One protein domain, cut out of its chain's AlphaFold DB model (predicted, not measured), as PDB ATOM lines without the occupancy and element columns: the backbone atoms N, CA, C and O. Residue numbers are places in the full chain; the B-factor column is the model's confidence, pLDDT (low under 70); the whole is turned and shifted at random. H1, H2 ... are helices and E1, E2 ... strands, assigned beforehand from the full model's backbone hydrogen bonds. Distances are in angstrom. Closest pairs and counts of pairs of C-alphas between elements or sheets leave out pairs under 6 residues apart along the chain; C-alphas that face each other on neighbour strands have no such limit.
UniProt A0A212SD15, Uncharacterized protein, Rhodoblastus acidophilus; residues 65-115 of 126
ATOM      1  N   ARG A  65     142.160 134.351  94.189       88.94
ATOM      2  CA  ARG A  65     143.590 134.060  94.139       88.94
ATOM      3  C   ARG A  65     144.272 134.700  95.338       88.94
ATOM      4  O   ARG A  65     144.326 135.921  95.433       88.94
ATOM      5  N   ASN A  66     144.801 133.878  96.234       89.25
ATOM      6  CA  ASN A  66     145.486 134.362  97.431       89.25
ATOM      7  C   ASN A  66     146.732 135.180  97.068       89.25
ATOM      8  O   ASN A  66     147.419 134.885  96.084       89.25
ATOM      9  N   VAL A  67     147.024 136.193  97.883       87.94
ATOM     10  CA  VAL A  67     148.288 136.932  97.821       87.94
ATOM     11  C   VAL A  67     149.422 135.996  98.248       87.94
ATOM     12  O   VAL A  67     149.331 135.342  99.284       87.94
ATOM     13  N   LEU A  68     150.479 135.907  97.434       77.94
ATOM     14  CA  LEU A  68     151.621 135.014  97.688       77.94
ATOM     15  C   LEU A  68     152.721 135.653  98.553       77.94
ATOM     16  O   LEU A  68     153.505 134.917  99.145       77.94
ATOM     17  N   GLY A  69     152.792 136.988  98.598       80.75
ATOM     18  CA  GLY A  69     153.750 137.742  99.414       80.75
ATOM     19  C   GLY A  69     153.264 137.877 100.854       80.75
ATOM     20  O   GLY A  69     153.458 136.986 101.679       80.75
ATOM     21  N   ASN A  70     152.587 138.984 101.155       87.50
ATOM     22  CA  ASN A  70     151.977 139.215 102.459       87.50
ATOM     23  C   ASN A  70     150.510 138.748 102.490       87.50
ATOM     24  O   ASN A  70     149.601 139.467 102.075       87.50
ATOM     25  N   SER A  71     150.261 137.549 103.022       88.62
ATOM     26  CA  SER A  71     148.902 137.004 103.182       88.62
ATOM     27  C   SER A  71     148.022 137.798 104.157       88.62
ATOM     28  O   SER A  71     146.816 137.574 104.195       88.62
ATOM     29  N   TRP A  72     148.612 138.703 104.940       91.75
ATOM     30  CA  TRP A  72     147.936 139.557 105.920       91.75
ATOM     31  C   TRP A  72     147.852 141.017 105.464       91.75
ATOM     32  O   TRP A  72     147.688 141.918 106.279       91.75
ATOM     33  N   ALA A  73     148.012 141.270 104.165       92.25
ATOM     34  CA  ALA A  73     147.963 142.614 103.616       92.25
ATOM     35  C   ALA A  73     146.584 143.268 103.822       92.25
ATOM     36  O   ALA A  73     145.549 142.710 103.446       92.25
ATOM     37  N   GLU A  74     146.583 144.480 104.377       92.31
ATOM     38  CA  GLU A  74     145.389 145.325 104.517       92.31
ATOM     39  C   GLU A  74     145.181 146.224 103.287       92.31
ATOM     40  O   GLU A  74     144.078 146.713 103.040       92.31
ATOM     41  N   THR A  75     146.226 146.418 102.475       91.19
ATOM     42  CA  THR A  75     146.179 147.210 101.242       91.19
ATOM     43  C   THR A  75     146.915 146.525 100.087       91.19
ATOM     44  O   THR A  75     147.769 145.665 100.297       91.19
ATOM     45  N   GLU A  76     146.630 146.937  98.844       88.88
ATOM     46  CA  GLU A  76     147.351 146.438  97.659       88.88
ATOM     47  C   GLU A  76     148.861 146.727  97.719       88.88
ATOM     48  O   GLU A  76     149.663 145.936  97.224       88.88
ATOM     49  N   ALA A  77     149.255 147.852  98.323       86.69
ATOM     50  CA  ALA A  77     150.660 148.221  98.476       86.69
ATOM     51  C   ALA A  77     151.389 147.268  99.434       86.69
ATOM     52  O   ALA A  77     152.532 146.898  99.175       86.69
ATOM     53  N   ASP A  78     150.700 146.815 100.484       87.81
ATOM     54  CA  ASP A  78     151.237 145.857 101.455       87.81
ATOM     55  C   ASP A  78     151.323 144.431 100.895       87.81
ATOM     56  O   ASP A  78     151.988 143.584 101.487       87.81
ATOM     57  N   ALA A  79     150.649 144.162  99.771       84.38
ATOM     58  CA  ALA A  79     150.614 142.880  99.072       84.38
ATOM     59  C   ALA A  79     151.699 142.737  97.982       84.38
ATOM     60  O   ALA A  79     151.589 141.845  97.139       84.38
ATOM     61  N   ASP A  80     152.711 143.615  97.977       84.75
ATOM     62  CA  ASP A  80     153.729 143.757  96.919       84.75
ATOM     63  C   ASP A  80     153.152 144.166  95.544       84.75
ATOM     64  O   ASP A  80     153.779 143.987  94.496       84.75
ATOM     65  N   GLY A  81     151.954 144.762  95.543       84.50
ATOM     66  CA  GLY A  81     151.249 145.202  94.343       84.50
ATOM     67  C   GLY A  81     150.512 144.085  93.594       84.50
ATOM     68  O   GLY A  81     150.472 142.921  93.993       84.50
ATOM     69  N   ARG A  82     149.871 144.451  92.476       87.88
ATOM     70  CA  ARG A  82     149.072 143.521  91.663       87.88
ATOM     71  C   ARG A  82     149.956 142.640  90.769       87.88
ATOM     72  O   ARG A  82     150.660 143.178  89.913       87.88
ATOM     73  N   PRO A  83     149.876 141.297  90.873       88.12
ATOM     74  CA  PRO A  83     150.569 140.407  89.944       88.12
ATOM     75  C   PRO A  83     150.068 140.580  88.504       88.12
ATOM     76  O   PRO A  83     148.867 140.705  88.282       88.12
ATOM     77  N   LEU A  84     150.963 140.483  87.513       87.62
ATOM     78  CA  LEU A  84     150.622 140.612  86.081       87.62
ATOM     79  C   LEU A  84     149.589 139.584  85.590       87.62
ATOM     80  O   LEU A  84     148.894 139.807  84.604       87.62
ATOM     81  N   GLU A  85     149.514 138.442  86.264       87.62
ATOM     82  CA  GLU A  85     148.589 137.358  85.939       87.62
ATOM     83  C   GLU A  85     147.175 137.586  86.489       87.62
ATOM     84  O   GLU A  85     146.247 136.867  86.117       87.62
ATOM     85  N   VAL A  86     147.007 138.534  87.417       88.50
ATOM     86  CA  VAL A  86     145.700 138.897  87.963       88.50
ATOM     87  C   VAL A  86     145.057 139.907  87.014       88.50
ATOM     88  O   VAL A  86     145.645 140.962  86.766       88.50
ATOM     89  N   PRO A  87     143.852 139.627  86.488       90.38
ATOM     90  CA  PRO A  87     143.162 140.566  85.617       90.38
ATOM     91  C   PRO A  87     142.988 141.951  86.261       90.38
ATOM     92  O   PRO A  87     142.776 142.082  87.468       90.38
ATOM     93  N   ALA A  88     143.085 143.007  85.450       89.75
ATOM     94  CA  ALA A  88     143.000 144.393  85.920       89.75
ATOM     95  C   ALA A  88     141.621 144.757  86.505       89.75
ATOM     96  O   ALA A  88     141.503 145.708  87.270       89.75
ATOM     97  N   ASP A  89     140.586 143.995  86.164       89.00
ATOM     98  CA  ASP A  89     139.228 144.150  86.677       89.00
ATOM     99  C   ASP A  89     139.002 143.448  88.021       89.00
ATOM    100  O   ASP A  89     137.971 143.677  88.633       89.00
ATOM    101  N   TRP A  90     139.934 142.620  88.505       92.50
ATOM    102  CA  TRP A  90     139.795 141.982  89.817       92.50
ATOM    103  C   TRP A  90     140.006 142.968  90.965       92.50
ATOM    104  O   TRP A  90     140.777 143.926  90.860       92.50
ATOM    105  N   GLU A  91     139.314 142.713  92.067       93.94
ATOM    106  CA  GLU A  91     139.310 143.545  93.264       93.94
ATOM    107  C   GLU A  91     140.241 142.944  94.317       93.94
ATOM    108  O   GLU A  91     140.279 141.726  94.513       93.94
ATOM    109  N   PHE A  92     140.996 143.795  95.008       94.50
ATOM    110  CA  PHE A  92     141.760 143.374  96.172       94.50
ATOM    111  C   PHE A  92     140.837 143.236  97.384       94.50
ATOM    112  O   PHE A  92     140.108 144.162  97.738       94.50
ATOM    113  N   CYS A  93     140.877 142.076  98.027       94.06
ATOM    114  CA  CYS A  93     140.215 141.805  99.294       94.06
ATOM    115  C   CYS A  93     141.288 141.744 100.390       94.06
ATOM    116  O   CYS A  93     142.126 140.836 100.337       94.06
ATOM    117  N   PRO A  94     141.283 142.678 101.359       94.94
ATOM    118  CA  PRO A  94     142.240 142.668 102.458       94.94
ATOM    119  C   PRO A  94     142.036 141.452 103.360       94.94
ATOM    120  O   PRO A  94     140.958 140.847 103.380       94.94
ATOM    121  N   ALA A  95     143.080 141.107 104.110       93.69
ATOM    122  CA  ALA A  95     142.983 140.065 105.118       93.69
ATOM    123  C   ALA A  95     141.982 140.444 106.220       93.69
ATOM    124  O   ALA A  95     141.794 141.614 106.557       93.69
ATOM    125  N   THR A  96     141.348 139.429 106.786       93.06
ATOM    126  CA  THR A  96     140.477 139.517 107.959       93.06
ATOM    127  C   THR A  96     140.955 138.505 108.999       93.06
ATOM    128  O   THR A  96     141.850 137.708 108.723       93.06
ATOM    129  N   ASP A  97     140.335 138.488 110.178       90.19
ATOM    130  CA  ASP A  97     140.655 137.495 111.211       90.19
ATOM    131  C   ASP A  97     140.406 136.041 110.753       90.19
ATOM    132  O   ASP A  97     140.982 135.107 111.313       90.19
ATOM    133  N   GLU A  98     139.562 135.838 109.735       90.19
ATOM    134  CA  GLU A  98     139.160 134.515 109.238       90.19
ATOM    135  C   GLU A  98     139.787 134.154 107.880       90.19
ATOM    136  O   GLU A  98     140.038 132.979 107.612       90.19
ATOM    137  N   ASP A  99     140.073 135.151 107.039       91.25
ATOM    138  CA  ASP A  99     140.492 134.965 105.648       91.25
ATOM    139  C   ASP A  99     141.773 135.744 105.315       91.25
ATOM    140  O   ASP A  99     141.908 136.923 105.639       91.25
ATOM    141  N   ALA A 100     142.689 135.113 104.577       93.50
ATOM    142  CA  ALA A 100     143.876 135.774 104.038       93.50
ATOM    143  C   ALA A 100     143.531 136.765 102.909       93.50
ATOM    144  O   ALA A 100     142.549 136.593 102.182       93.50
ATOM    145  N   ALA A 101     144.400 137.758 102.707       94.69
ATOM    146  CA  ALA A 101     144.292 138.703 101.604       94.69
ATOM    147  C   ALA A 101     144.292 137.975 100.248       94.69
ATOM    148  O   ALA A 101     145.092 137.063  99.994       94.69
ATOM    149  N   CYS A 102     143.402 138.386  99.346       94.12
ATOM    150  CA  CYS A 102     143.266 137.767  98.033       94.12
ATOM    151  C   CYS A 102     142.819 138.757  96.958       94.12
ATOM    152  O   CYS A 102     142.235 139.798  97.229       94.12
ATOM    153  N   TRP A 103     143.064 138.391  95.708       93.69
ATOM    154  CA  TRP A 103     142.436 138.998  94.548       93.69
ATOM    155  C   TRP A 103     141.162 138.231  94.233       93.69
ATOM    156  O   TRP A 103     141.196 137.005  94.081       93.69
ATOM    157  N   ARG A 104     140.047 138.941  94.118       93.62
ATOM    158  CA  ARG A 104     138.732 138.359  93.879       93.62
ATOM    159  C   ARG A 104     138.151 138.885  92.578       93.62
ATOM    160  O   ARG A 104     138.179 140.078  92.290       93.62
ATOM    161  N   GLU A 105     137.597 137.971  91.798       91.31
ATOM    162  CA  GLU A 105     136.782 138.330  90.648       91.31
ATOM    163  C   GLU A 105     135.555 139.147  91.098       91.31
ATOM    164  O   GLU A 105     134.848 138.699  92.009       91.31
ATOM    165  N   PRO A 106     135.237 140.290  90.458       88.50
ATOM    166  CA  PRO A 106     134.079 141.085  90.840       88.50
ATOM    167  C   PRO A 106     132.801 140.271  90.715       88.50
ATOM    168  O   PRO A 106     132.590 139.549  89.733       88.50
ATOM    169  N   GLU A 107     131.891 140.435  91.672       81.62
ATOM    170  CA  GLU A 107     130.667 139.641  91.702       81.62
ATOM    171  C   GLU A 107     129.817 139.854  90.440       81.62
ATOM    172  O   GLU A 107     129.228 138.909  89.918       81.62
ATOM    173  N   ALA A 108     129.802 141.070  89.889       75.75
ATOM    174  CA  ALA A 108     129.117 141.371  88.636       75.75
ATOM    175  C   ALA A 108     129.715 140.612  87.437       75.75
ATOM    176  O   ALA A 108     128.959 140.099  86.610       75.75
ATOM    177  N   ALA A 109     131.044 140.489  87.359       74.38
ATOM    178  CA  ALA A 109     131.733 139.743  86.307       74.38
ATOM    179  C   ALA A 109     131.518 138.229  86.463       74.38
ATOM    180  O   ALA A 109     131.152 137.554  85.497       74.38
ATOM    181  N   ALA A 110     131.622 137.713  87.692       74.75
ATOM    182  CA  ALA A 110     131.274 136.331  88.015       74.75
ATOM    183  C   ALA A 110     129.806 136.033  87.657       74.75
ATOM    184  O   ALA A 110     129.506 135.049  86.981       74.75
ATOM    185  N   ASN A 111     128.879 136.924  88.017       69.31
ATOM    186  CA  ASN A 111     127.461 136.818  87.677       69.31
ATOM    187  C   ASN A 111     127.206 136.928  86.172       69.31
ATOM    188  O   ASN A 111     126.331 136.231  85.668       69.31
ATOM    189  N   ALA A 112     127.956 137.746  85.435       64.88
ATOM    190  CA  ALA A 112     127.873 137.813  83.979       64.88
ATOM    191  C   ALA A 112     128.342 136.502  83.325       64.88
ATOM    192  O   ALA A 112     127.700 136.028  82.393       64.88
ATOM    193  N   LYS A 113     129.384 135.850  83.860       59.91
ATOM    194  CA  LYS A 113     129.816 134.508  83.424       59.91
ATOM    195  C   LYS A 113     128.794 133.418  83.774       59.91
ATOM    196  O   LYS A 113     128.589 132.498  82.980       59.91
ATOM    197  N   ARG A 114     128.118 133.537  84.928       59.94
ATOM    198  CA  ARG A 114     126.978 132.678  85.327       59.94
ATOM    199  C   ARG A 114     125.741 132.923  84.455       59.94
ATOM    200  O   ARG A 114     124.949 132.015  84.221       59.94
ATOM    201  N   ARG A 115     125.561 134.145  83.950       49.50
ATOM    202  CA  ARG A 115     124.453 134.542  83.075       49.50
ATOM    203  C   ARG A 115     124.817 134.277  81.621       49.50
ATOM    204  O   ARG A 115     125.261 135.150  80.885       49.50
TER     205      ARG A 115
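This is residues 65 to 115 of the 126 residues of an uncharacterized protein of Rhodoblastus acidophilus (UniProt A0A212SD15). What is the main picture? There is little regular structure: a small hairpin, E1 and E2, has a long looping stretch, residues 65 to 90, beside it, and residues 110 to 115, mostly of helix H1, stick out at one end. What is the make-up? The printed part has 51 residues, 14 of them in E1, E2 and H1, in that order: mixed class, antiparallel sheet. It is flat, 34 by 26 by 14 A, and only just compact, close to loose, with a radius of gyration of the C-alphas of 11.4 A.

Where are the strands? E1 is residues 91 to 93, 6.3 A, from C-alpha 91 at (139.310, 143.545, 93.264); E2 is residues 102 to 104, 6.2 A. Where is the helix? H1 is residues 107 to 114, 10.1 A, ending at C-alpha 114 at (126.978, 132.678, 85.327).

How do E1 and E2 pair? They form an antiparallel hairpin at 140 degrees; N 93 and O 102 are 2.8 A apart, within hydrogen-bond range. The C-alphas of Phe 92 and Trp 103 face each other at 4.7 A. What else pairs? Residues 65 to 66 pair antiparallel with residues 102 to 103 of E2. And H1? It is apart from E1, and every O i to N i+4 pair in it is within hydrogen-bond range.

How large is it? The two C-alphas farthest apart, of Asp 78 and Arg 115, are 34.4 A apart. Any cuts or long links? The printed part has no cut; E1 to E2 is a short link and E2 to H1 a tight one. Where is confidence low? Residues 111 to 115 have pLDDT under 70.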